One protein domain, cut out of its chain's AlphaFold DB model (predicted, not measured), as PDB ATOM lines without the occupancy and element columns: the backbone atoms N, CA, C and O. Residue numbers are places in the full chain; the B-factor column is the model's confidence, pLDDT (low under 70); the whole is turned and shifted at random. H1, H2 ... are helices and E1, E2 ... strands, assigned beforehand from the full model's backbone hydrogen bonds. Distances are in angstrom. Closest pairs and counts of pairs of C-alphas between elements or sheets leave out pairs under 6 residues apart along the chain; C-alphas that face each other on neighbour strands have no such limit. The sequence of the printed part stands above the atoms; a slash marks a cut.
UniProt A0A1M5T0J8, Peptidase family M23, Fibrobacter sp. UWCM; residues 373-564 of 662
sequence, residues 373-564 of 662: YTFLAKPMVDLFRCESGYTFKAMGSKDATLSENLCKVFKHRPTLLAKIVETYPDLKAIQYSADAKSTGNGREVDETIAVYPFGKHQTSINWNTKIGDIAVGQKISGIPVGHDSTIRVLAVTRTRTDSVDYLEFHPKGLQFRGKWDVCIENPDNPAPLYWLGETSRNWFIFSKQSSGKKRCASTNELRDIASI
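AT A GLANCE: This is residues 373 to 564 of the 662 residues of the protein "Peptidase family M23" of Fibrobacter sp. UWCM (UniProt A0A1M5T0J8). A long, strongly twisted wall of nine strands runs through the middle of the domain, with a second sheet of four long strands, E8, E9, E12 and E15, packed partly face to face on one of its faces over the part from E7 to E14. On the wall's other face lies a small sheet, E1, E2 and E5, with the short helix H2 beside it, while E4, E3 and E6 reach beyond the four-strand sheet. The printed part has 192 residues, mostly strand, with two named helices and sixteen named strands in the order E1 E2 H1 E3 E4 E5 H2, then E6 to E16. The sheets run E4-E3-E6-E7-E10-E11-E16-E13-E14, E8-E9-E12-E15 and E1-E2-E5, each all antiparallel. The whole is compact, with a radius of gyration of the C-alphas of 16.5 A and spans of 46 by 41 by 35 A.

IN THESE COORDINATES: The nine-strand sheet holds E4, residues 401 to 403, E3, 391 to 395, E6, 429 to 434, E7, 445 to 454, E10, 488 to 496, E11, 501 to 506, E16, 561 to 563, E13, 529 to 532, and E14, 539 to 541. E7 is 28.2 A from first to last C-alpha, from (247.734, 292.638, 189.302) to (271.795, 290.040, 174.733), and E10 is 26.2 A. The four-strand sheet holds E8, residues 460 to 467 and 22.0 A, E9, 470 to 477 and 23.0 A, E12, 511 to 521 and 23.4 A, and E15, 550 to 557 and 20.2 A. E12 bends by 107 degrees at residue 514. The small sheet holds E1, residues 373 to 375, E2, 378 to 382, and E5, 414 to 416; C-alpha 373 is at (254.245, 285.529, 175.803). H1 is residues 383 to 386 and H2 residues 417 to 423, 10.0 A long. C-alpha 563, in E16, is at (258.384, 275.812, 194.146).

HOW THE PARTS SIT: In the nine-strand sheet, E4 and E14 are the edge strands. E7 is staggered: it pairs with E6 over residues 445 to 450, for instance N 430 and O 449 at 2.8 A, and with E10 over 450 to 454, for instance N 452 and O 490 at 2.9 A. E10 and E11 form a hairpin, with N 504 and O 493 within hydrogen-bond range at 2.8 A; E11 and E16 are antiparallel neighbours, with N 503 and O 561 within hydrogen-bond range at 2.9 A. The three sheets make a stack of sheets, face to face in turn. The parts of the nine-strand and four-strand sheets that face each other are 10.2 A centre to centre, with strands at 40 degrees; the closest C-alphas of E7 and E8 are those of Thr 448 and Ile 467, 6.5 A apart. In the four-strand sheet, N 474 and O 463 of the hairpin E8 and E9 are 2.8 A apart. The small sheet faces the nine-strand sheet at 9.6 A, and the closest C-alphas of E2 and E10 are those of Pro 379 and Val 489, 7.0 A. H2 is on the nine-strand sheet at a height of 5.4 A, and its closest C-alpha pair with E10 is Ala 418 and Val 489, 6.3 A. H1 only grazes that sheet. Each O i to N i+4 pair in H2 is within hydrogen-bond range; H1 is too short for one.

THE WHOLE: The two C-alphas farthest apart are those of Lys 408 and Ser 543, 46.0 A. The printed part has no cut, and no link is long. The mean pLDDT of the printed part is 91.4, and no printed residue is under 70.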
ATOM      1  N   TYR A 373     254.408 286.798 176.518       92.88
ATOM      2  CA  TYR A 373     254.245 285.529 175.803       92.88
ATOM      3  C   TYR A 373     255.327 285.344 174.734       92.88
ATOM      4  O   TYR A 373     256.175 286.214 174.523       92.88
ATOM      5  N   THR A 374     255.318 284.207 174.045       91.75
ATOM      6  CA  THR A 374     256.246 283.869 172.958       91.75
ATOM      7  C   THR A 374     255.509 283.719 171.640       91.75
ATOM      8  O   THR A 374     254.564 282.946 171.539       91.75
ATOM      9  N   PHE A 375     256.001 284.376 170.594       91.12
ATOM     10  CA  PHE A 375     255.554 284.146 169.224       91.12
ATOM     11  C   PHE A 375     256.778 283.985 168.321       91.12
ATOM     12  O   PHE A 375     257.696 284.805 168.367       91.12
ATOM     13  N   LEU A 376     256.826 282.910 167.532       90.06
ATOM     14  CA  LEU A 376     257.949 282.561 166.649       90.06
ATOM     15  C   LEU A 376     259.319 282.562 167.356       90.06
ATOM     16  O   LEU A 376     260.291 283.160 166.883       90.06
ATOM     17  N   ALA A 377     259.371 281.912 168.521       89.56
ATOM     18  CA  ALA A 377     260.515 281.836 169.431       89.56
ATOM     19  C   ALA A 377     261.072 283.206 169.890       89.56
ATOM     20  O   ALA A 377     262.234 283.314 170.294       89.56
ATOM     21  N   LYS A 378     260.252 284.267 169.852       91.00
ATOM     22  CA  LYS A 378     260.597 285.628 170.292       91.00
ATOM     23  C   LYS A 378     259.628 286.099 171.394       91.00
ATOM     24  O   LYS A 378     258.424 285.891 171.254       91.00
ATOM     25  N   PRO A 379     260.107 286.738 172.481       94.56
ATOM     26  CA  PRO A 379     259.229 287.275 173.517       94.56
ATOM     27  C   PRO A 379     258.460 288.508 173.019       94.56
ATOM     28  O   PRO A 379     259.028 289.415 172.401       94.56
ATOM     29  N   MET A 380     257.172 288.556 173.338       93.81
ATOM     30  CA  MET A 380     256.236 289.629 173.014       93.81
ATOM     31  C   MET A 380     255.539 290.148 174.271       93.81
ATOM     32  O   MET A 380     255.345 289.411 175.233       93.81
ATOM     33  N   VAL A 381     255.142 291.419 174.231       94.62
ATOM     34  CA  VAL A 381     254.248 292.039 175.213       94.62
ATOM     35  C   VAL A 381     252.916 292.346 174.534       94.62
ATOM     36  O   VAL A 381     252.870 292.957 173.459       94.62
ATOM     37  N   ASP A 382     251.828 291.908 175.158       92.75
ATOM     38  CA  ASP A 382     250.458 292.117 174.706       92.75
ATOM     39  C   ASP A 382     249.939 293.512 175.092       92.75
ATOM     40  O   ASP A 382     249.229 293.702 176.083       92.75
ATOM     41  N   LEU A 383     250.301 294.514 174.288       93.38
ATOM     42  CA  LEU A 383     249.853 295.892 174.494       93.38
ATOM     43  C   LEU A 383     248.417 296.155 174.003       93.38
ATOM     44  O   LEU A 383     247.981 297.300 174.081       93.38
ATOM     45  N   PHE A 384     247.644 295.156 173.543       90.31
ATOM     46  CA  PHE A 384     246.190 295.356 173.398       90.31
ATOM     47  C   PHE A 384     245.514 295.572 174.745       90.31
ATOM     48  O   PHE A 384     244.548 296.321 174.837       90.31
ATOM     49  N   ARG A 385     246.059 294.989 175.816       91.25
ATOM     50  CA  ARG A 385     245.513 295.104 177.174       91.25
ATOM     51  C   ARG A 385     245.459 296.542 177.699       91.25
ATOM     52  O   ARG A 385     244.712 296.814 178.634       91.25
ATOM     53  N   CYS A 386     246.177 297.468 177.061       93.69
ATOM     54  CA  CYS A 386     245.998 298.911 177.232       93.69
ATOM     55  C   CYS A 386     244.535 299.357 177.023       93.69
ATOM     56  O   CYS A 386     244.041 300.200 177.767       93.69
ATOM     57  N   GLU A 387     243.821 298.767 176.059       92.12
ATOM     58  CA  GLU A 387     242.391 299.013 175.807       92.12
ATOM     59  C   GLU A 387     241.495 298.389 176.892       92.12
ATOM     60  O   GLU A 387     240.406 298.885 177.170       92.12
ATOM     61  N   SER A 388     241.976 297.332 177.555       89.19
ATOM     62  CA  SER A 388     241.314 296.662 178.686       89.19
ATOM     63  C   SER A 388     241.592 297.322 180.045       89.19
ATOM     64  O   SER A 388     241.056 296.872 181.055       89.19
ATOM     65  N   GLY A 389     242.404 298.385 180.095       92.56
ATOM     66  CA  GLY A 389     242.741 299.129 181.317       92.56
ATOM     67  C   GLY A 389     244.079 298.765 181.971       92.56
ATOM     68  O   GLY A 389     244.387 299.304 183.032       92.56
ATOM     69  N   TYR A 390     244.902 297.910 181.352       94.94
ATOM     70  CA  TYR A 390     246.269 297.680 181.829       94.94
ATOM     71  C   TYR A 390     247.146 298.920 181.616       94.94
ATOM     72  O   TYR A 390     247.066 299.603 180.592       94.94
ATOM     73  N   THR A 391     248.060 299.157 182.551       96.62
ATOM     74  CA  THR A 391     249.156 300.118 182.408       96.62
ATOM     75  C   THR A 391     250.495 299.388 182.354       96.62
ATOM     76  O   THR A 391     250.640 298.298 182.900       96.62
ATOM     77  N   PHE A 392     251.470 299.977 181.659       98.12
ATOM     78  CA  PHE A 392     252.796 299.393 181.452       98.12
ATOM     79  C   PHE A 392     253.860 300.485 181.579       98.12
ATOM     80  O   PHE A 392     253.823 301.462 180.828       98.12
ATOM     81  N   LYS A 393     254.824 300.315 182.481       98.06
ATOM     82  CA  LYS A 393     255.877 301.288 182.802       98.06
ATOM     83  C   LYS A 393     257.255 300.683 182.526       98.06
ATOM     84  O   LYS A 393     257.568 299.600 183.012       98.06
ATOM     85  N   ALA A 394     258.083 301.367 181.735       98.06
ATOM     86  CA  ALA A 394     259.438 300.913 181.419       98.06
ATOM     87  C   ALA A 394     260.444 301.400 182.462       98.06
ATOM     88  O   ALA A 394     260.546 302.601 182.725       98.06
ATOM     89  N   MET A 395     261.224 300.462 182.993       97.56
ATOM     90  CA  MET A 395     262.177 300.663 184.080       97.56
ATOM     91  C   MET A 395     263.588 300.274 183.631       97.56
ATOM     92  O   MET A 395     263.811 299.222 183.022       97.56
ATOM     93  N   GLY A 396     264.548 301.149 183.913       95.75
ATOM     94  CA  GLY A 396     265.964 300.982 183.618       95.75
ATOM     95  C   GLY A 396     266.767 300.528 184.833       95.75
ATOM     96  O   GLY A 396     266.249 299.941 185.780       95.75
ATOM     97  N   SER A 397     268.068 300.807 184.812       89.69
ATOM     98  CA  SER A 397     268.956 300.505 185.941       89.69
ATOM     99  C   SER A 397     268.677 301.422 187.142       89.69
ATOM    100  O   SER A 397     268.412 302.607 186.954       89.69
ATOM    101  N   LYS A 398     268.815 300.898 188.372       85.56
ATOM    102  CA  LYS A 398     268.542 301.626 189.636       85.56
ATOM    103  C   LYS A 398     267.124 302.216 189.697       85.56
ATOM    104  O   LYS A 398     266.949 303.355 190.121       85.56
ATOM    105  N   ASP A 399     266.148 301.463 189.194       82.81
ATOM    106  CA  ASP A 399     264.720 301.805 189.199       82.81
ATOM    107  C   ASP A 399     264.383 303.135 188.494       82.81
ATOM    108  O   ASP A 399     263.322 303.731 188.692       82.81
ATOM    109  N   ALA A 400     265.278 303.600 187.613       94.25
ATOM    110  CA  ALA A 400     265.058 304.781 186.793       94.25
ATOM    111  C   ALA A 400     263.880 304.547 185.839       94.25
ATOM    112  O   ALA A 400     263.902 303.622 185.027       94.25
ATOM    113  N   THR A 401     262.859 305.402 185.893       97.19
ATOM    114  CA  THR A 401     261.748 305.322 184.939       97.19
ATOM    115  C   THR A 401     262.194 305.819 183.566       97.19
ATOM    116  O   THR A 401     262.596 306.970 183.418       97.19
ATOM    117  N   LEU A 402     262.097 304.952 182.557       97.31
ATOM    118  CA  LEU A 402     262.378 305.267 181.152       97.31
ATOM    119  C   LEU A 402     261.110 305.708 180.408       97.31
ATOM    120  O   LEU A 402     261.176 306.512 179.480       97.31
ATOM    121  N   SER A 403     259.946 305.198 180.822       97.50
ATOM    122  CA  SER A 403     258.635 305.661 180.358       97.50
ATOM    123  C   SER A 403     257.554 305.342 181.378       97.50
ATOM    124  O   SER A 403     257.393 304.185 181.756       97.50
ATOM    125  N   GLU A 404     256.784 306.355 181.773       96.81
ATOM    126  CA  GLU A 404     255.650 306.214 182.695       96.81
ATOM    127  C   GLU A 404     254.479 305.415 182.102       96.81
ATOM    128  O   GLU A 404     253.661 304.886 182.849       96.81
ATOM    129  N   ASN A 405     254.346 305.355 180.770       96.19
ATOM    130  CA  ASN A 405     253.237 304.645 180.136       96.19
ATOM    131  C   ASN A 405     253.549 304.237 178.682       96.19
ATOM    132  O   ASN A 405     253.448 305.046 177.755       96.19
ATOM    133  N   LEU A 406     253.856 302.958 178.468       97.62
ATOM    134  CA  LEU A 406     254.127 302.375 177.152       97.62
ATOM    135  C   LEU A 406     252.896 302.360 176.228       97.62
ATOM    136  O   LEU A 406     253.074 302.474 175.017       97.62
ATOM    137  N   CYS A 407     251.667 302.351 176.761       96.69
ATOM    138  CA  CYS A 407     250.432 302.491 175.972       96.69
ATOM    139  C   CYS A 407     250.301 303.859 175.281       96.69
ATOM    140  O   CYS A 407     249.447 304.027 174.413       96.69
ATOM    141  N   LYS A 408     251.104 304.862 175.666       96.31
ATOM    142  CA  LYS A 408     251.174 306.167 174.981       96.31
ATOM    143  C   LYS A 408     252.289 306.240 173.932       96.31
ATOM    144  O   LYS A 408     252.314 307.183 173.148       96.31
ATOM    145  N   VAL A 409     253.212 305.277 173.938       96.88
ATOM    146  CA  VAL A 409     254.414 305.250 173.084       96.88
ATOM    147  C   VAL A 409     254.249 304.249 171.943       96.88
ATOM    148  O   VAL A 409     254.583 304.542 170.797       96.88
ATOM    149  N   PHE A 410     253.702 303.074 172.247       95.38
ATOM    150  CA  PHE A 410     253.467 302.001 171.293       95.38
ATOM    151  C   PHE A 410     251.989 301.918 170.917       95.38
ATOM    152  O   PHE A 410     251.100 302.231 171.707       95.38
ATOM    153  N   LYS A 411     251.726 301.453 169.692       92.44
ATOM    154  CA  LYS A 411     250.371 301.089 169.264       92.44
ATOM    155  C   LYS A 411     249.867 299.934 170.127       92.44
ATOM    156  O   LYS A 411     250.647 299.039 170.445       92.44
ATOM    157  N   HIS A 412     248.578 299.938 170.449       92.31
ATOM    158  CA  HIS A 412     247.937 298.865 171.210       92.31
ATOM    159  C   HIS A 412     247.864 297.630 170.310       92.31
ATOM    160  O   HIS A 412     247.022 297.544 169.424       92.31
ATOM    161  N   ARG A 413     248.884 296.771 170.413       88.62
ATOM    162  CA  ARG A 413     249.047 295.516 169.669       88.62
ATOM    163  C   ARG A 413     250.179 294.670 170.274       88.62
ATOM    164  O   ARG A 413     251.105 295.242 170.859       88.62
ATOM    165  N   PRO A 414     250.193 293.349 170.019       89.50
ATOM    166  CA  PRO A 414     251.384 292.505 169.999       89.50
ATOM    167  C   PRO A 414     252.647 293.252 169.569       89.50
ATOM    168  O   PRO A 414     252.774 293.687 168.422       89.50
ATOM    169  N   THR A 415     253.575 293.421 170.506       92.44
ATOM    170  CA  THR A 415     254.834 294.131 170.273       92.44
ATOM    171  C   THR A 415     255.985 293.256 170.743       92.44
ATOM    172  O   THR A 415     256.001 292.811 171.889       92.44
ATOM    173  N   LEU A 416     256.960 292.996 169.864       94.25
ATOM    174  CA  LEU A 416     258.190 292.298 170.238       94.25
ATOM    175  C   LEU A 416     258.861 293.044 171.395       94.25
ATOM    176  O   LEU A 416     259.111 294.245 171.291       94.25
ATOM    177  N   LEU A 417     259.229 292.338 172.463       96.56
ATOM    178  CA  LEU A 417     259.946 292.947 173.589       96.56
ATOM    179  C   LEU A 417     261.284 293.562 173.126       96.56
ATOM    180  O   LEU A 417     261.710 294.603 173.621       96.56
ATOM    181  N   ALA A 418     261.878 292.976 172.084       96.00
ATOM    182  CA  ALA A 418     263.019 293.501 171.341       96.00
ATOM    183  C   ALA A 418     262.808 294.930 170.789       96.00
ATOM    184  O   ALA A 418     263.727 295.743 170.837       96.00
ATOM    185  N   LYS A 419     261.593 295.276 170.335       95.94
ATOM    186  CA  LYS A 419     261.240 296.624 169.850       95.94
ATOM    187  C   LYS A 419     261.142 297.646 170.994       95.94
ATOM    188  O   LYS A 419     261.470 298.820 170.815       95.94
ATOM    189  N   ILE A 420     260.739 297.199 172.184       97.50
ATOM    190  CA  ILE A 420     260.725 298.039 173.391       97.50
ATOM    191  C   ILE A 420     262.165 298.287 173.865       97.50
ATOM    192  O   ILE A 420     262.504 299.427 174.172       97.50
ATOM    193  N   VAL A 421     263.037 297.270 173.826       97.56
ATOM    194  CA  VAL A 421     264.485 297.420 174.082       97.56
ATOM    195  C   VAL A 421     265.161 298.340 173.060       97.56
ATOM    196  O   VAL A 421     265.997 299.149 173.439       97.56
ATOM    197  N   GLU A 422     264.806 298.265 171.775       96.19
ATOM    198  CA  GLU A 422     265.328 299.183 170.750       96.19
ATOM    199  C   GLU A 422     264.994 300.650 171.065       96.19
ATOM    200  O   GLU A 422     265.839 301.529 170.920       96.19
ATOM    201  N   THR A 423     263.775 300.904 171.550       97.00
ATOM    202  CA  THR A 423     263.323 302.244 171.967       97.00
ATOM    203  C   THR A 423     263.966 302.686 173.288       97.00
ATOM    204  O   THR A 423     264.219 303.871 173.489       97.00
ATOM    205  N   TYR A 424     264.248 301.735 174.184       97.31
ATOM    206  CA  TYR A 424     264.801 301.962 175.517       97.31
ATOM    207  C   TYR A 424     266.006 301.033 175.777       97.31
ATOM    208  O   TYR A 424     265.857 300.024 176.470       97.31
ATOM    209  N   PRO A 425     267.215 301.349 175.271       95.44
ATOM    210  CA  PRO A 425     268.375 300.448 175.368       95.44
ATOM    211  C   PRO A 425     268.779 300.070 176.804       95.44
ATOM    212  O   PRO A 425     269.291 298.975 177.048       95.44
ATOM    213  N   ASP A 426     268.501 300.948 177.772       95.88
ATOM    214  CA  ASP A 426     268.774 300.729 179.195       95.88
ATOM    215  C   ASP A 426     267.709 299.899 179.932       95.88
ATOM    216  O   ASP A 426     267.870 299.654 181.131       95.88
ATOM    217  N   LEU A 427     266.653 299.430 179.250       97.56
ATOM    218  CA  LEU A 427     265.559 298.651 179.841       97.56
ATOM    219  C   LEU A 427     266.087 297.450 180.648       97.56
ATOM    220  O   LEU A 427     266.963 296.697 180.198       97.56
ATOM    221  N   LYS A 428     265.547 297.292 181.858       96.81
ATOM    222  CA  LYS A 428     265.781 296.160 182.772       96.81
ATOM    223  C   LYS A 428     264.488 295.518 183.247       96.81
ATOM    224  O   LYS A 428     264.507 294.341 183.588       96.81
ATOM    225  N   ALA A 429     263.382 296.257 183.245       97.44
ATOM    226  CA  ALA A 429     262.080 295.725 183.604       97.44
ATOM    227  C   ALA A 429     260.929 296.481 182.922       97.44
ATOM    228  O   ALA A 429     261.061 297.651 182.559       97.44
ATOM    229  N   ILE A 430     259.788 295.810 182.787       98.00
ATOM    230  CA  ILE A 430     258.488 296.425 182.526       98.00
ATOM    231  C   ILE A 430     257.594 296.071 183.714       98.00
ATOM    232  O   ILE A 430     257.280 294.899 183.914       98.00
ATOM    233  N   GLN A 431     257.198 297.076 184.491       96.56
ATOM    234  CA  GLN A 431     256.129 296.927 185.475       96.56
ATOM    235  C   GLN A 431     254.793 297.008 184.735       96.56
ATOM    236  O   GLN A 431     254.635 297.859 183.852       96.56
ATOM    237  N   TYR A 432     253.843 296.142 185.069       95.81
ATOM    238  CA  TYR A 432     252.489 296.200 184.532       95.81
ATOM    239  C   TYR A 432     251.459 296.036 185.642       95.81
ATOM    240  O   TYR A 432     251.634 295.219 186.543       95.81
ATOM    241  N   SER A 433     250.370 296.793 185.548       95.06
ATOM    242  CA  SER A 433     249.286 296.720 186.522       95.06
ATOM    243  C   SER A 433     247.910 296.890 185.892       95.06
ATOM    244  O   SER A 433     247.766 297.546 184.856       95.06
ATOM    245  N   ALA A 434     246.903 296.269 186.502       93.88
ATOM    246  CA  ALA A 434     245.503 296.341 186.095       93.88
ATOM    247  C   ALA A 434     244.581 295.996 187.268       93.88
ATOM    248  O   ALA A 434     244.887 295.099 188.056       93.88
ATOM    249  N   ASP A 435     243.434 296.672 187.353       92.88
ATOM    250  CA  ASP A 435     242.441 296.384 188.386       92.88
ATOM    251  C   ASP A 435     241.740 295.025 188.166       92.88
ATOM    252  O   ASP A 435     241.788 294.422 187.089       92.88
ATOM    253  N   ALA A 436     241.052 294.542 189.202       89.19
ATOM    254  CA  ALA A 436     240.353 293.255 189.195       89.19
ATOM    255  C   ALA A 436     239.261 293.105 188.114       89.19
ATOM    256  O   ALA A 436     238.847 291.984 187.809       89.19
ATOM    257  N   LYS A 437     238.767 294.211 187.548       88.19
ATOM    258  CA  LYS A 437     237.789 294.216 186.455       88.19
ATOM    259  C   LYS A 437     238.501 294.136 185.101       88.19
ATOM    260  O   LYS A 437     238.039 293.417 184.218       88.19
ATOM    261  N   SER A 438     239.619 294.842 184.953       86.75
ATOM    262  CA  SER A 438     240.469 294.880 183.760       86.75
ATOM    263  C   SER A 438     241.156 293.553 183.444       86.75
ATOM    264  O   SER A 438     241.324 293.220 182.273       86.75
ATOM    265  N   THR A 439     241.527 292.769 184.458       82.56
ATOM    266  CA  THR A 439     242.155 291.446 184.274       82.56
ATOM    267  C   THR A 439     241.190 290.349 183.815       82.56
ATOM    268  O   THR A 439     241.634 289.274 183.415       82.56
ATOM    269  N   GLY A 440     239.873 290.574 183.903       78.38
ATOM    270  CA  GLY A 440     238.834 289.604 183.536       78.38
ATOM    271  C   GLY A 440     238.718 288.373 184.452       78.38
ATOM    272  O   GLY A 440     237.738 287.639 184.349       78.38
ATOM    273  N   ASN A 441     239.668 288.157 185.369       77.94
ATOM    274  CA  ASN A 441     239.696 287.029 186.309       77.94
ATOM    275  C   ASN A 441     239.331 287.420 187.757       77.94
ATOM    276  O   ASN A 441     239.410 286.585 188.658       77.94
ATOM    277  N   GLY A 442     238.945 288.678 187.998       80.81
ATOM    278  CA  GLY A 442     238.537 289.159 189.318       80.81
ATOM    279  C   GLY A 442     239.689 289.439 190.289       80.81
ATOM    280  O   GLY A 442     239.428 289.652 191.472       80.81
ATOM    281  N   ARG A 443     240.949 289.440 189.831       82.56
ATOM    282  CA  ARG A 443     242.131 289.747 190.653       82.56
ATOM    283  C   ARG A 443     242.883 290.941 190.095       82.56
ATOM    284  O   ARG A 443     243.171 290.983 188.905       82.56
ATOM    285  N   GLU A 444     243.202 291.897 190.958       90.06
ATOM    286  CA  GLU A 444     244.152 292.963 190.642       90.06
ATOM    287  C   GLU A 444     245.550 292.366 190.423       90.06
ATOM    288  O   GLU A 444     245.898 291.338 191.013       90.06
ATOM    289  N   VAL A 445     246.340 293.001 189.561       90.19
ATOM    290  CA  VAL A 445     247.734 292.638 189.302       90.19
ATOM    291  C   VAL A 445     248.606 293.890 189.344       90.19
ATOM    292  O   VAL A 445     248.233 294.918 188.784       90.19
ATOM    293  N   ASP A 446     249.764 293.783 189.989       92.88
ATOM    294  CA  ASP A 446     250.890 294.715 189.900       92.88
ATOM    295  C   ASP A 446     252.160 293.862 189.944       92.88
ATOM    296  O   ASP A 446     252.544 293.342 190.992       92.88
ATOM    297  N   GLU A 447     252.731 293.596 188.773       93.81
ATOM    298  CA  GLU A 447     253.781 292.598 188.579       93.81
ATOM    299  C   GLU A 447     254.876 293.120 187.647       93.81
ATOM    300  O   GLU A 447     254.733 294.133 186.955       93.81
ATOM    301  N   THR A 448     256.021 292.435 187.646       95.38
ATOM    302  CA  THR A 448     257.212 292.875 186.910       95.38
ATOM    303  C   THR A 448     257.735 291.810 185.956       95.38
ATOM    304  O   THR A 448     258.169 290.737 186.373       95.38
ATOM    305  N   ILE A 449     257.832 292.179 184.679       97.44
ATOM    306  CA  ILE A 449     258.634 291.472 183.681       97.44
ATOM    307  C   ILE A 449     260.072 291.980 183.800       97.44
ATOM    308  O   ILE A 449     260.356 293.100 183.378       97.44
ATOM    309  N   ALA A 450     261.003 291.181 184.320       97.75
ATOM    310  CA  ALA A 450     262.429 291.488 184.209       97.75
ATOM    311  C   ALA A 450     262.947 291.125 182.810       97.75
ATOM    312  O   ALA A 450     262.569 290.106 182.234       97.75
ATOM    313  N   VAL A 451     263.834 291.962 182.271       97.81
ATOM    314  CA  VAL A 451     264.262 291.957 180.869       97.81
ATOM    315  C   VAL A 451     265.786 291.908 180.774       97.81
ATOM    316  O   VAL A 451     266.487 292.749 181.340       97.81
ATOM    317  N   TYR A 452     266.307 290.957 179.998       97.31
ATOM    318  CA  TYR A 452     267.735 290.815 179.720       97.31
ATOM    319  C   TYR A 452     267.993 290.751 178.207       97.31
ATOM    320  O   TYR A 452     267.878 289.678 177.603       97.31
ATOM    321  N   PRO A 453     268.327 291.884 177.566       95.81
ATOM    322  CA  PRO A 453     268.758 291.890 176.177       95.81
ATOM    323  C   PRO A 453     270.198 291.382 176.048       95.81
ATOM    324  O   PRO A 453     271.043 291.648 176.904       95.81
ATOM    325  N   PHE A 454     270.490 290.657 174.968       93.69
ATOM    326  CA  PHE A 454     271.795 290.040 174.733       93.69
ATOM    327  C   PHE A 454     272.175 290.000 173.245       93.69
ATOM    328  O   PHE A 454     271.337 290.111 172.350       93.69
ATOM    329  N   GLY A 455     273.475 289.862 172.965       88.12
ATOM    330  CA  GLY A 455     273.994 289.927 171.597       88.12
ATOM    331  C   GLY A 455     273.591 288.717 170.745       88.12
ATOM    332  O   GLY A 455     273.639 287.581 171.208       88.12
ATOM    333  N   LYS A 456     273.278 288.921 169.457       85.25
ATOM    334  CA  LYS A 456     272.841 287.837 168.547       85.25
ATOM    335  C   LYS A 456     273.824 286.659 168.410       85.25
ATOM    336  O   LYS A 456     273.395 285.531 168.175       85.25
ATOM    337  N   HIS A 457     275.122 286.916 168.608       87.88
ATOM    338  CA  HIS A 457     276.206 285.922 168.590       87.88
ATOM    339  C   HIS A 457     276.574 285.365 169.977       87.88
ATOM    340  O   HIS A 457     277.456 284.516 170.084       87.88
ATOM    341  N   GLN A 458     275.932 285.832 171.049       90.50
ATOM    342  CA  GLN A 458     276.215 285.382 172.406       90.50
ATOM    343  C   GLN A 458     275.563 284.014 172.651       90.50
ATOM    344  O   GLN A 458     274.346 283.891 172.769       90.50
ATOM    345  N   THR A 459     276.395 282.978 172.745       91.62
ATOM    346  CA  THR A 459     275.967 281.581 172.942       91.62
ATOM    347  C   THR A 459     275.868 281.171 174.414       91.62
ATOM    348  O   THR A 459     275.532 280.024 174.709       91.62
ATOM    349  N   SER A 460     276.203 282.065 175.350       94.38
ATOM    350  CA  SER A 460     276.183 281.807 176.795       94.38
ATOM    351  C   SER A 460     275.802 283.061 177.585       94.38
ATOM    352  O   SER A 460     276.282 284.156 177.286       94.38
ATOM    353  N   ILE A 461     274.965 282.904 178.607       95.50
ATOM    354  CA  ILE A 461     274.432 283.988 179.445       95.50
ATOM    355  C   ILE A 461     274.650 283.645 180.921       95.50
ATOM    356  O   ILE A 461     274.549 282.487 181.319       95.50
ATOM    357  N   ASN A 462     274.927 284.665 181.731       97.06
ATOM    358  CA  ASN A 462     274.837 284.614 183.185       97.06
ATOM    359  C   ASN A 462     274.018 285.832 183.627       97.06
ATOM    360  O   ASN A 462     274.473 286.967 183.475       97.06
ATOM    361  N   TRP A 463     272.807 285.595 184.115       97.12
ATOM    362  CA  TRP A 463     271.850 286.626 184.496       97.12
ATOM    363  C   TRP A 463     271.310 286.318 185.889       97.12
ATOM    364  O   TRP A 463     270.793 285.234 186.134       97.12
ATOM    365  N   ASN A 464     271.435 287.275 186.804       96.88
ATOM    366  CA  ASN A 464     270.782 287.225 188.107       96.88
ATOM    367  C   ASN A 464     269.797 288.393 188.180       96.88
ATOM    368  O   ASN A 464     270.144 289.507 187.787       96.88
ATOM    369  N   THR A 465     268.589 288.131 188.661       95.44
ATOM    370  CA  THR A 465     267.520 289.120 188.827       95.44
ATOM    371  C   THR A 465     266.704 288.825 190.085       95.44
ATOM    372  O   THR A 465     266.879 287.782 190.720       95.44
ATOM    373  N   LYS A 466     265.807 289.741 190.442       93.38
ATOM    374  CA  LYS A 466     264.743 289.517 191.421       93.38
ATOM    375  C   LYS A 466     263.391 289.778 190.774       93.38
ATOM    376  O   LYS A 466     263.289 290.716 189.988       93.38
ATOM    377  N   ILE A 467     262.389 288.975 191.121       92.06
ATOM    378  CA  ILE A 467     260.976 289.212 190.807       92.06
ATOM    379  C   ILE A 467     260.236 289.252 192.146       92.06
ATOM    380  O   ILE A 467     260.128 288.230 192.825       92.06
ATOM    381  N   GLY A 468     259.831 290.450 192.577       87.56
ATOM    382  CA  GLY A 468     259.513 290.694 193.986       87.56
ATOM    383  C   GLY A 468     260.681 290.266 194.887       87.56
ATOM    384  O   GLY A 468     261.841 290.589 194.617       87.56
ATOM    385  N   ASP A 469     260.385 289.473 195.914       90.00
ATOM    386  CA  ASP A 469     261.388 288.932 196.838       90.00
ATOM    387  C   ASP A 469     262.092 287.654 196.345       90.00
ATOM    388  O   ASP A 469     263.089 287.230 196.937       90.00
ATOM    389  N   ILE A 470     261.635 287.056 195.237       94.00
ATOM    390  CA  ILE A 470     262.212 285.823 194.687       94.00
ATOM    391  C   ILE A 470     263.485 286.159 193.905       94.00
ATOM    392  O   ILE A 470     263.446 286.865 192.893       94.00
ATOM    393  N   ALA A 471     264.627 285.621 194.336       96.25
ATOM    394  CA  ALA A 471     265.889 285.764 193.617       96.25
ATOM    395  C   ALA A 471     266.060 284.640 192.586       96.25
ATOM    396  O   ALA A 471     265.969 283.454 192.909       96.25
ATOM    397  N   VAL A 472     266.349 285.024 191.340       97.19
ATOM    398  CA  VAL A 472     266.430 284.126 190.183       97.19
ATOM    399  C   VAL A 472     267.805 284.262 189.537       97.19
ATOM    400  O   VAL A 472     268.152 285.313 189.000       97.19
ATOM    401  N   GLY A 473     268.600 283.196 189.587       97.31
ATOM    402  CA  GLY A 473     269.893 283.088 188.911       97.31
ATOM    403  C   GLY A 473     269.810 282.129 187.730       97.31
ATOM    404  O   GLY A 473     269.326 281.012 187.875       97.31
ATOM    405  N   GLN A 474     270.294 282.543 186.566       96.44
ATOM    406  CA  GLN A 474     270.243 281.780 185.323       96.44
ATOM    407  C   GLN A 474     271.621 281.753 184.667       96.44
ATOM    408  O   GLN A 474     272.195 282.798 184.350       96.44
ATOM    409  N   LYS A 475     272.139 280.555 184.403       96.88
ATOM    410  CA  LYS A 475     273.344 280.346 183.601       96.88
ATOM    411  C   LYS A 475     273.004 279.459 182.415       96.88
ATOM    412  O   LYS A 475     272.707 278.282 182.572       96.88
ATOM    413  N   ILE A 476     273.066 280.027 181.221       94.88
ATOM    414  CA  ILE A 476     272.691 279.362 179.973       94.88
ATOM    415  C   ILE A 476     273.942 279.185 179.114       94.88
ATOM    416  O   ILE A 476     274.805 280.063 179.076       94.88
ATOM    417  N   SER A 477     274.051 278.055 178.421       94.12
ATOM    418  CA  SER A 477     275.198 277.699 177.582       94.12
ATOM    419  C   SER A 477     274.771 276.925 176.337       94.12
ATOM    420  O   SER A 477     273.914 276.048 176.410       94.12
ATOM    421  N   GLY A 478     275.383 277.221 175.191       89.38
ATOM    422  CA  GLY A 478     275.032 276.599 173.912       89.38
ATOM    423  C   GLY A 478     273.726 277.121 173.311       89.38
ATOM    424  O   GLY A 478     273.021 276.362 172.648       89.38
ATOM    425  N   ILE A 479     273.396 278.394 173.542       88.88
ATOM    426  CA  ILE A 479     272.282 279.078 172.870       88.88
ATOM    427  C   ILE A 479     272.561 279.096 171.354       88.88
ATOM    428  O   ILE A 479     273.667 279.497 170.970       88.88
ATOM    429  N   PRO A 480     271.598 278.713 170.492       82.44
ATOM    430  CA  PRO A 480     271.709 278.886 169.044       82.44
ATOM    431  C   PRO A 480     272.028 280.338 168.680       82.44
ATOM    432  O   PRO A 480     271.535 281.263 169.329       82.44
ATOM    433  N   VAL A 481     272.857 280.558 167.659       80.94
ATOM    434  CA  VAL A 481     273.142 281.903 167.130       80.94
ATOM    435  C   VAL A 481     271.955 282.348 166.279       80.94
ATOM    436  O   VAL A 481     271.481 281.573 165.455       80.94
ATOM    437  N   GLY A 482     271.481 283.581 166.471       71.12
ATOM    438  CA  GLY A 482     270.352 284.104 165.697       71.12
ATOM    439  C   GLY A 482     270.675 284.194 164.203       71.12
ATOM    440  O   GLY A 482     271.747 284.675 163.829       71.12
ATOM    441  N   HIS A 483     269.743 283.746 163.360       75.50
ATOM    442  CA  HIS A 483     269.840 283.852 161.899       75.50
ATOM    443  C   HIS A 483     269.459 285.247 161.369       75.50
ATOM    444  O   HIS A 483     269.771 285.568 160.222       75.50
ATOM    445  N   ASP A 484     268.816 286.067 162.205       81.44
ATOM    446  CA  ASP A 484     268.305 287.401 161.893       81.44
ATOM    447  C   ASP A 484     269.063 288.532 162.626       81.44
ATOM    448  O   ASP A 484     270.069 288.330 163.322       81.44
ATOM    449  N   SER A 485     268.622 289.770 162.398       83.81
ATOM    450  CA  SER A 485     269.109 290.984 163.063       83.81
ATOM    451  C   SER A 485     268.312 291.368 164.319       83.81
ATOM    452  O   SER A 485     268.622 292.395 164.920       83.81
ATOM    453  N   THR A 486     267.314 290.576 164.733       87.81
ATOM    454  CA  THR A 486     266.440 290.889 165.876       87.81
ATOM    455  C   THR A 486     267.248 290.984 167.175       87.81
ATOM    456  O   THR A 486     268.123 290.153 167.445       87.81
ATOM    457  N   ILE A 487     266.949 291.981 168.019       91.12
ATOM    458  CA  ILE A 487     267.557 292.059 169.355       91.12
ATOM    459  C   ILE A 487     267.052 290.866 170.164       91.12
ATOM    460  O   ILE A 487     265.849 290.676 170.342       91.12
ATOM    461  N   ARG A 488     267.971 290.041 170.665       92.75
ATOM    462  CA  ARG A 488     267.597 288.874 171.460       92.75
ATOM    463  C   ARG A 488     267.365 289.289 172.898       92.75
ATOM    464  O   ARG A 488     268.145 290.051 173.464       92.75
ATOM    465  N   VAL A 489     266.290 288.779 173.481       95.81
ATOM    466  CA  VAL A 489     265.852 289.135 174.825       95.81
ATOM    467  C   VAL A 489     265.448 287.865 175.557       95.81
ATOM    468  O   VAL A 489     264.747 287.029 174.990       95.81
ATOM    469  N   LEU A 490     265.900 287.722 176.800       97.00
ATOM    470  CA  LEU A 490     265.261 286.848 177.777       97.00
ATOM    471  C   LEU A 490     264.341 287.691 178.650       97.00
ATOM    472  O   LEU A 490     264.672 288.833 178.982       97.00
ATOM    473  N   ALA A 491     263.219 287.113 179.051       97.69
ATOM    474  CA  ALA A 491     262.324 287.721 180.017       97.69
ATOM    475  C   ALA A 491     261.917 286.705 181.082       97.69
ATOM    476  O   ALA A 491     261.831 285.506 180.802       97.69
ATOM    477  N   VAL A 492     261.687 287.192 182.299       97.00
ATOM    478  CA  VAL A 492     261.048 286.414 183.361       97.00
ATOM    479  C   VAL A 492     260.042 287.282 184.107       97.00
ATOM    480  O   VAL A 492     260.336 288.441 184.394       97.00
ATOM    481  N   THR A 493     258.866 286.740 184.399       95.69
ATOM    482  CA  THR A 493     257.832 287.384 185.225       95.69
ATOM    483  C   THR A 493     257.262 286.381 186.226       95.69
ATOM    484  O   THR A 493     257.517 285.180 186.114       95.69
ATOM    485  N   ARG A 494     256.518 286.855 187.225       92.44
ATOM    486  CA  ARG A 494     255.764 286.002 188.152       92.44
ATOM    487  C   ARG A 494     254.337 285.860 187.653       92.44
ATOM    488  O   ARG A 494     253.768 286.793 187.092       92.44
ATOM    489  N   THR A 495     253.759 284.681 187.819       89.00
ATOM    490  CA  THR A 495     252.356 284.419 187.510       89.00
ATOM    491  C   THR A 495     251.793 283.406 188.491       89.00
ATOM    492  O   THR A 495     252.510 282.589 189.065       89.00
ATOM    493  N   ARG A 496     250.484 283.481 188.725       83.44
ATOM    494  CA  ARG A 496     249.808 282.676 189.733       83.44
ATOM    495  C   ARG A 496     248.477 282.135 189.222       83.44
ATOM    496  O   ARG A 496     247.632 282.880 188.733       83.44
ATOM    497  N   THR A 497     248.290 280.833 189.405       79.31
ATOM    498  CA  THR A 497     246.994 280.145 189.318       79.31
ATOM    499  C   THR A 497     246.324 280.100 190.697       79.31
ATOM    500  O   THR A 497     246.893 280.541 191.697       79.31
ATOM    501  N   ASP A 498     245.135 279.511 190.799       74.00
ATOM    502  CA  ASP A 498     244.459 279.322 192.090       74.00
ATOM    503  C   ASP A 498     245.239 278.439 193.076       74.00
ATOM    504  O   ASP A 498     245.053 278.565 194.284       74.00
ATOM    505  N   SER A 499     246.124 277.564 192.583       78.94
ATOM    506  CA  SER A 499     246.834 276.569 193.402       78.94
ATOM    507  C   SER A 499     248.361 276.671 193.371       78.94
ATOM    508  O   SER A 499     249.008 276.126 194.260       78.94
ATOM    509  N   VAL A 500     248.951 277.337 192.372       87.56
ATOM    510  CA  VAL A 500     250.410 277.395 192.168       87.56
ATOM    511  C   VAL A 500     250.845 278.802 191.759       87.56
ATOM    512  O   VAL A 500     250.306 279.372 190.809       87.56
ATOM    513  N   ASP A 501     251.838 279.326 192.473       90.06
ATOM    514  CA  ASP A 501     252.627 280.517 192.139       90.06
ATOM    515  C   ASP A 501     253.924 280.076 191.443       90.06
ATOM    516  O   ASP A 501     254.584 279.138 191.902       90.06
ATOM    517  N   TYR A 502     254.258 280.696 190.312       93.56
ATOM    518  CA  TYR A 502     255.326 280.239 189.428       93.56
ATOM    519  C   TYR A 502     255.997 281.386 188.664       93.56
ATOM    520  O   TYR A 502     255.504 282.511 188.593       93.56
ATOM    521  N   LEU A 503     257.166 281.089 188.102       94.88
ATOM    522  CA  LEU A 503     257.939 282.004 187.272       94.88
ATOM    523  C   LEU A 503     257.824 281.614 185.801       94.88
ATOM    524  O   LEU A 503     258.140 280.482 185.423       94.88
ATOM    525  N   GLU A 504     257.426 282.584 184.984       94.25
ATOM    526  CA  GLU A 504     257.298 282.465 183.538       94.25
ATOM    527  C   GLU A 504     258.579 282.897 182.835       94.25
ATOM    528  O   GLU A 504     258.913 284.078 182.824       94.25
ATOM    529  N   PHE A 505     259.292 281.951 182.218       94.81
ATOM    530  CA  PHE A 505     260.521 282.220 181.459       94.81
ATOM    531  C   PHE A 505     260.247 282.269 179.955       94.81
ATOM    532  O   PHE A 505     259.583 281.377 179.424       94.81
ATOM    533  N   HIS A 506     260.780 283.285 179.267       94.56
ATOM    534  CA  HIS A 506     260.576 283.511 177.833       94.56
ATOM    535  C   HIS A 506     261.894 283.822 177.095       94.56
ATOM    536  O   HIS A 506     262.786 284.455 177.674       94.56
ATOM    537  N   PRO A 507     262.011 283.454 175.802       92.06
ATOM    538  CA  PRO A 507     260.995 282.771 174.988       92.06
ATOM    539  C   PRO A 507     260.836 281.276 175.324       92.06
ATOM    540  O   PRO A 507     261.826 280.573 175.526       92.06
ATOM    541  N   LYS A 508     259.588 280.788 175.341       86.00
ATOM    542  CA  LYS A 508     259.255 279.352 175.401       86.00
ATOM    543  C   LYS A 508     259.841 278.607 174.208       86.00
ATOM    544  O   LYS A 508     260.212 279.214 173.200       86.00
ATOM    545  N   GLY A 509     259.975 277.291 174.333       76.81
ATOM    546  CA  GLY A 509     260.638 276.467 173.333       76.81
ATOM    547  C   GLY A 509     262.155 276.690 173.207       76.81
ATOM    548  O   GLY A 509     262.827 275.848 172.613       76.81
ATOM    549  N   LEU A 510     262.755 277.753 173.767       82.00
ATOM    550  CA  LEU A 510     264.186 278.023 173.589       82.00
ATOM    551  C   LEU A 510     265.046 276.890 174.160       82.00
ATOM    552  O   LEU A 510     265.099 276.677 175.372       82.00
ATOM    553  N   GLN A 511     265.747 276.199 173.263       75.62
ATOM    554  CA  GLN A 511     266.627 275.084 173.583       75.62
ATOM    555  C   GLN A 511     268.105 275.425 173.467       75.62
ATOM    556  O   GLN A 511     268.526 276.363 172.786       75.62
ATOM    557  N   PHE A 512     268.898 274.624 174.166       81.19
ATOM    558  CA  PHE A 512     270.316 274.824 174.368       81.19
ATOM    559  C   PHE A 512     271.070 273.559 173.972       81.19
ATOM    560  O   PHE A 512     270.801 272.470 174.470       81.19
ATOM    561  N   ARG A 513     272.085 273.714 173.115       84.19
ATOM    562  CA  ARG A 513     273.033 272.636 172.780       84.19
ATOM    563  C   ARG A 513     273.994 272.325 173.939       84.19
ATOM    564  O   ARG A 513     274.733 271.349 173.876       84.19
ATOM    565  N   GLY A 514     274.004 273.177 174.967       87.81
ATOM    566  CA  GLY A 514     274.615 272.933 176.270       87.81
ATOM    567  C   GLY A 514     273.535 272.680 177.321       87.81
ATOM    568  O   GLY A 514     272.927 271.615 177.344       87.81
ATOM    569  N   LYS A 515     273.325 273.652 178.214       91.00
ATOM    570  CA  LYS A 515     272.336 273.581 179.301       91.00
ATOM    571  C   LYS A 515     271.956 274.957 179.850       91.00
ATOM    572  O   LYS A 515     272.745 275.904 179.751       91.00
ATOM    573  N   TRP A 516     270.795 275.013 180.490       94.44
ATOM    574  CA  TRP A 516     270.346 276.040 181.425       94.44
ATOM    575  C   TRP A 516     270.452 275.489 182.845       94.44
ATOM    576  O   TRP A 516     269.766 274.533 183.199       94.44
ATOM    577  N   ASP A 517     271.341 276.077 183.641       95.81
ATOM    578  CA  ASP A 517     271.326 275.959 185.093       95.81
ATOM    579  C   ASP A 517     270.476 277.112 185.640       95.81
ATOM    580  O   ASP A 517     270.788 278.284 185.401       95.81
ATOM    581  N   VAL A 518     269.420 276.788 186.376       96.38
ATOM    582  CA  VAL A 518     268.499 277.758 186.976       96.38
ATOM    583  C   VAL A 518     268.475 277.570 188.479       96.38
ATOM    584  O   VAL A 518     268.331 276.454 188.966       96.38
ATOM    585  N   CYS A 519     268.639 278.665 189.211       96.88
ATOM    586  CA  CYS A 519     268.603 278.710 190.661       96.88
ATOM    587  C   CYS A 519     267.514 279.673 191.123       96.88
ATOM    588  O   CYS A 519     267.562 280.855 190.784       96.88
ATOM    589  N   ILE A 520     266.588 279.188 191.941       96.75
ATOM    590  CA  ILE A 520     265.533 279.980 192.567       96.75
ATOM    591  C   ILE A 520     265.756 279.954 194.076       96.75
ATOM    592  O   ILE A 520     265.940 278.898 194.684       96.75
ATOM    593  N   GLU A 521     265.754 281.135 194.675       95.50
ATOM    594  CA  GLU A 521     265.691 281.330 196.116       95.50
ATOM    595  C   GLU A 521     264.408 282.107 196.407       95.50
ATOM    596  O   GLU A 521     264.330 283.315 196.187       95.50
ATOM    597  N   ASN A 522     263.383 281.369 196.833       91.06
ATOM    598  CA  ASN A 522     262.092 281.901 197.247       91.06
ATOM    599  C   ASN A 522     262.060 281.882 198.791       91.06
ATOM    600  O   ASN A 522     262.038 280.789 199.370       91.06
ATOM    601  N   PRO A 523     262.118 283.048 199.468       86.44
ATOM    602  CA  PRO A 523     262.178 283.116 200.931       86.44
ATOM    603  C   PRO A 523     260.970 282.484 201.631       86.44
ATOM    604  O   PRO A 523     261.141 281.881 202.692       86.44
ATOM    605  N   ASP A 524     259.790 282.594 201.015       85.62
ATOM    606  CA  ASP A 524     258.509 282.146 201.566       85.62
ATOM    607  C   ASP A 524     258.240 280.661 201.288       85.62
ATOM    608  O   ASP A 524     257.487 280.011 202.012       85.62
ATOM    609  N   ASN A 525     258.859 280.108 200.238       86.75
ATOM    610  CA  ASN A 525     258.615 278.743 199.780       86.75
ATOM    611  C   ASN A 525     259.904 278.043 199.284       86.75
ATOM    612  O   ASN A 525     260.196 278.029 198.081       86.75
ATOM    613  N   PRO A 526     260.666 277.400 200.193       87.62
ATOM    614  CA  PRO A 526     261.870 276.633 199.871       87.62
ATOM    615  C   PRO A 526     261.571 275.186 199.417       87.62
ATOM    616  O   PRO A 526     262.445 274.313 199.520       87.62
ATOM    617  N   ALA A 527     260.353 274.887 198.958       92.88
ATOM    618  CA  ALA A 527     259.973 273.564 198.463       92.88
ATOM    619  C   ALA A 527     260.718 273.183 197.163       92.88
ATOM    620  O   ALA A 527     261.322 274.059 196.537       92.88
ATOM    621  N   PRO A 528     260.750 271.894 196.766       94.62
ATOM    622  CA  PRO A 528     261.404 271.460 195.532       94.62
ATOM    623  C   PRO A 528     260.911 272.209 194.289       94.62
ATOM    624  O   PRO A 528     259.761 272.638 194.212       94.62
ATOM    625  N   LEU A 529     261.798 272.347 193.304       95.88
ATOM    626  CA  LEU A 529     261.482 272.937 192.008       95.88
ATOM    627  C   LEU A 529     260.789 271.920 191.102       95.88
ATOM    628  O   LEU A 529     261.264 270.788 190.955       95.88
ATOM    629  N   TYR A 530     259.727 272.378 190.449       95.75
ATOM    630  CA  TYR A 530     258.962 271.664 189.432       95.75
ATOM    631  C   TYR A 530     258.936 272.488 188.151       95.75
ATOM    632  O   TYR A 530     258.924 273.716 188.215       95.75
ATOM    633  N   TRP A 531     258.890 271.823 187.002       93.56
ATOM    634  CA  TRP A 531     258.714 272.447 185.694       93.56
ATOM    635  C   TRP A 531     257.350 272.109 185.094       93.56
ATOM    636  O   TRP A 531     256.821 271.018 185.312       93.56
ATOM    637  N   LEU A 532     256.783 273.043 184.330       90.44
ATOM    638  CA  LEU A 532     255.526 272.831 183.613       90.44
ATOM    639  C   LEU A 532     255.785 272.145 182.266       90.44
ATOM    640  O   LEU A 532     256.592 272.617 181.457       90.44
ATOM    641  N   GLY A 533     255.068 271.059 181.988       84.88
ATOM    642  CA  GLY A 533     255.035 270.463 180.655       84.88
ATOM    643  C   GLY A 533     254.246 271.335 179.676       84.88
ATOM    644  O   GLY A 533     253.060 271.570 179.888       84.88
ATOM    645  N   GLU A 534     254.884 271.772 178.581       73.62
ATOM    646  CA  GLU A 534     254.261 272.625 177.544       73.62
ATOM    647  C   GLU A 534     252.939 272.034 177.014       73.62
ATOM    648  O   GLU A 534     251.932 272.735 176.978       73.62
ATOM    649  N   THR A 535     252.928 270.746 176.646       71.75
ATOM    650  CA  THR A 535     251.745 270.072 176.076       71.75
ATOM    651  C   THR A 535     250.788 269.548 177.144       71.75
ATOM    652  O   THR A 535     249.588 269.775 177.065       71.75
ATOM    653  N   SER A 536     251.303 268.849 178.159       76.06
ATOM    654  CA  SER A 536     250.469 268.189 179.178       76.06
ATOM    655  C   SER A 536     249.881 269.145 180.219       76.06
ATOM    656  O   SER A 536     248.977 268.751 180.948       76.06
ATOM    657  N   ARG A 537     250.431 270.365 180.335       83.31
ATOM    658  CA  ARG A 537     250.102 271.376 181.356       83.31
ATOM    659  C   ARG A 537     250.193 270.873 182.808       83.31
ATOM    660  O   ARG A 537     249.679 271.514 183.719       83.31
ATOM    661  N   ASN A 538     250.907 269.768 183.028       87.69
ATOM    662  CA  ASN A 538     251.178 269.192 184.342       87.69
ATOM    663  C   ASN A 538     252.535 269.657 184.888       87.69
ATOM    664  O   ASN A 538     253.459 269.947 184.122       87.69
ATOM    665  N   TRP A 539     252.655 269.703 186.215       91.94
ATOM    666  CA  TRP A 539     253.905 269.998 186.917       91.94
ATOM    667  C   TRP A 539     254.683 268.711 187.197       91.94
ATOM    668  O   TRP A 539     254.139 267.778 187.781       91.94
ATOM    669  N   PHE A 540     255.964 268.694 186.831       91.44
ATOM    670  CA  PHE A 540     256.880 267.568 187.027       91.44
ATOM    671  C   PHE A 540     258.077 268.005 187.865       91.44
ATOM    672  O   PHE A 540     258.616 269.094 187.660       91.44
ATOM    673  N   ILE A 541     258.523 267.172 188.800       93.50
ATOM    674  CA  ILE A 541     259.662 267.509 189.655       93.50
ATOM    675  C   ILE A 541     260.969 267.545 188.849       93.50
ATOM    676  O   ILE A 541     261.216 266.734 187.955       93.50
ATOM    677  N   PHE A 542     261.880 268.456 189.197       93.75
ATOM    678  CA  PHE A 542     263.285 268.281 188.832       93.75
ATOM    679  C   PHE A 542     263.914 267.226 189.753       93.75
ATOM    680  O   PHE A 542     264.521 267.569 190.768       93.75
ATOM    681  N   SER A 543     263.813 265.937 189.416       87.81
ATOM    682  CA  SER A 543     264.346 264.837 190.247       87.81
ATOM    683  C   SER A 543     265.871 264.894 190.480       87.81
ATOM    684  O   SER A 543     266.402 264.271 191.407       87.81
ATOM    685  N   LYS A 544     266.593 265.733 189.719       90.81
ATOM    686  CA  LYS A 544     267.963 266.194 190.009       90.81
ATOM    687  C   LYS A 544     267.992 267.706 190.265       90.81
ATOM    688  O   LYS A 544     268.063 268.498 189.329       90.81
ATOM    689  N   GLN A 545     268.007 268.090 191.540       94.06
ATOM    690  CA  GLN A 545     268.114 269.480 191.997       94.06
ATOM    691  C   GLN A 545     268.872 269.585 193.332       94.06
ATOM    692  O   GLN A 545     269.036 268.583 194.035       94.06
ATOM    693  N   SER A 546     269.330 270.786 193.703       94.25
ATOM    694  CA  SER A 546     269.926 271.038 195.024       94.25
ATOM    695  C   SER A 546     268.881 271.155 196.144       94.25
ATOM    696  O   SER A 546     267.694 271.393 195.914       94.25
ATOM    697  N   SER A 547     269.345 270.991 197.383       87.75
ATOM    698  CA  SER A 547     268.573 271.191 198.611       87.75
ATOM    699  C   SER A 547     268.860 272.557 199.253       87.75
ATOM    700  O   SER A 547     269.851 273.213 198.933       87.75
ATOM    701  N   GLY A 548     268.003 272.965 200.195       87.69
ATOM    702  CA  GLY A 548     268.109 274.236 200.920       87.69
ATOM    703  C   GLY A 548     267.228 275.344 200.333       87.69
ATOM    704  O   GLY A 548     266.423 275.094 199.443       87.69
ATOM    705  N   LYS A 549     267.373 276.572 200.857       86.75
ATOM    706  CA  LYS A 549     266.555 277.738 200.458       86.75
ATOM    707  C   LYS A 549     266.771 278.162 199.003       86.75
ATOM    708  O   LYS A 549     265.827 278.550 198.329       86.75
ATOM    709  N   LYS A 550     268.016 278.066 198.531       93.81
ATOM    710  CA  LYS A 550     268.389 278.278 197.135       93.81
ATOM    711  C   LYS A 550     268.468 276.932 196.431       93.81
ATOM    712  O   LYS A 550     269.443 276.193 196.594       93.81
ATOM    713  N   ARG A 551     267.446 276.621 195.644       95.94
ATOM    714  CA  ARG A 551     267.393 275.398 194.847       95.94
ATOM    715  C   ARG A 551     267.863 275.671 193.440       95.94
ATOM    716  O   ARG A 551     267.484 276.674 192.852       95.94
ATOM    717  N   CYS A 552     268.677 274.772 192.912       96.75
ATOM    718  CA  CYS A 552     269.192 274.834 191.559       96.75
ATOM    719  C   CYS A 552     268.881 273.534 190.822       96.75
ATOM    720  O   CYS A 552     269.138 272.452 191.352       96.75
ATOM    721  N   ALA A 553     268.379 273.650 189.598       96.31
ATOM    722  CA  ALA A 553     268.134 272.549 188.676       96.31
ATOM    723  C   ALA A 553     268.828 272.821 187.332       96.31
ATOM    724  O   ALA A 553     269.238 273.950 187.046       96.31
ATOM    725  N   SER A 554     268.960 271.783 186.507       94.06
ATOM    726  CA  SER A 554     269.539 271.889 185.167       94.06
ATOM    727  C   SER A 554     268.647 271.200 184.140       94.06
ATOM    728  O   SER A 554     268.233 270.061 184.346       94.06
ATOM    729  N   THR A 555     268.420 271.853 183.005       89.75
ATOM    730  CA  THR A 555     267.736 271.279 181.834       89.75
ATOM    731  C   THR A 555     268.335 271.847 180.537       89.75
ATOM    732  O   THR A 555     269.214 272.710 180.577       89.75
ATOM    733  N   ASN A 556     267.932 271.341 179.375       86.94
ATOM    734  CA  ASN A 556     268.383 271.799 178.059       86.94
ATOM    735  C   ASN A 556     267.430 272.815 177.400       86.94
ATOM    736  O   ASN A 556     267.666 273.187 176.253       86.94
ATOM    737  N   GLU A 557     266.397 273.295 178.097       86.31
ATOM    738  CA  GLU A 557     265.395 274.221 177.547       86.31
ATOM    739  C   GLU A 557     264.779 275.151 178.597       86.31
ATOM    740  O   GLU A 557     264.720 274.786 179.768       86.31
ATOM    741  N   LEU A 558     264.283 276.326 178.190       89.44
ATOM    742  CA  LEU A 558     263.475 277.162 179.086       89.44
ATOM    743  C   LEU A 558     262.123 276.497 179.379       89.44
ATOM    744  O   LEU A 558     261.446 276.003 178.479       89.44
ATOM    745  N   ARG A 559     261.735 276.518 180.654       90.12
ATOM    746  CA  ARG A 559     260.474 276.000 181.201       90.12
ATOM    747  C   ARG A 559     259.939 276.987 182.230       90.12
ATOM    748  O   ARG A 559     260.727 277.695 182.851       90.12
ATOM    749  N   ASP A 560     258.631 276.995 182.452       93.50
ATOM    750  CA  ASP A 560     258.043 277.575 183.663       93.50
ATOM    751  C   ASP A 560     258.487 276.794 184.891       93.50
ATOM    752  O   ASP A 560     258.615 275.571 184.812       93.50
ATOM    753  N   ILE A 561     258.720 277.482 186.013       95.25
ATOM    754  CA  ILE A 561     259.195 276.838 187.244       95.25
ATOM    755  C   ILE A 561     258.413 277.320 188.462       95.25
ATOM    756  O   ILE A 561     258.275 278.521 188.685       95.25
ATOM    757  N   ALA A 562     257.973 276.368 189.279       95.06
ATOM    758  CA  ALA A 562     257.326 276.596 190.566       95.06
ATOM    759  C   ALA A 562     258.124 275.939 191.703       95.06
ATOM    760  O   ALA A 562     258.731 274.883 191.511       95.06
ATOM    761  N   SER A 563     258.071 276.526 192.901       94.31
ATOM    762  CA  SER A 563     258.384 275.812 194.146       94.31
ATOM    763  C   SER A 563     257.099 275.136 194.628       94.31
ATOM    764  O   SER A 563     256.170 275.835 195.032       94.31
ATOM    765  N   ILE A 564     257.009 273.807 194.596       93.50
ATOM    766  CA  ILE A 564     255.796 273.084 195.023       93.50
ATOM    767  C   ILE A 564     256.144 272.173 196.194       93.50
ATOM    768  O   ILE A 564     257.028 271.325 196.097       93.50
TER     769      ILE A 564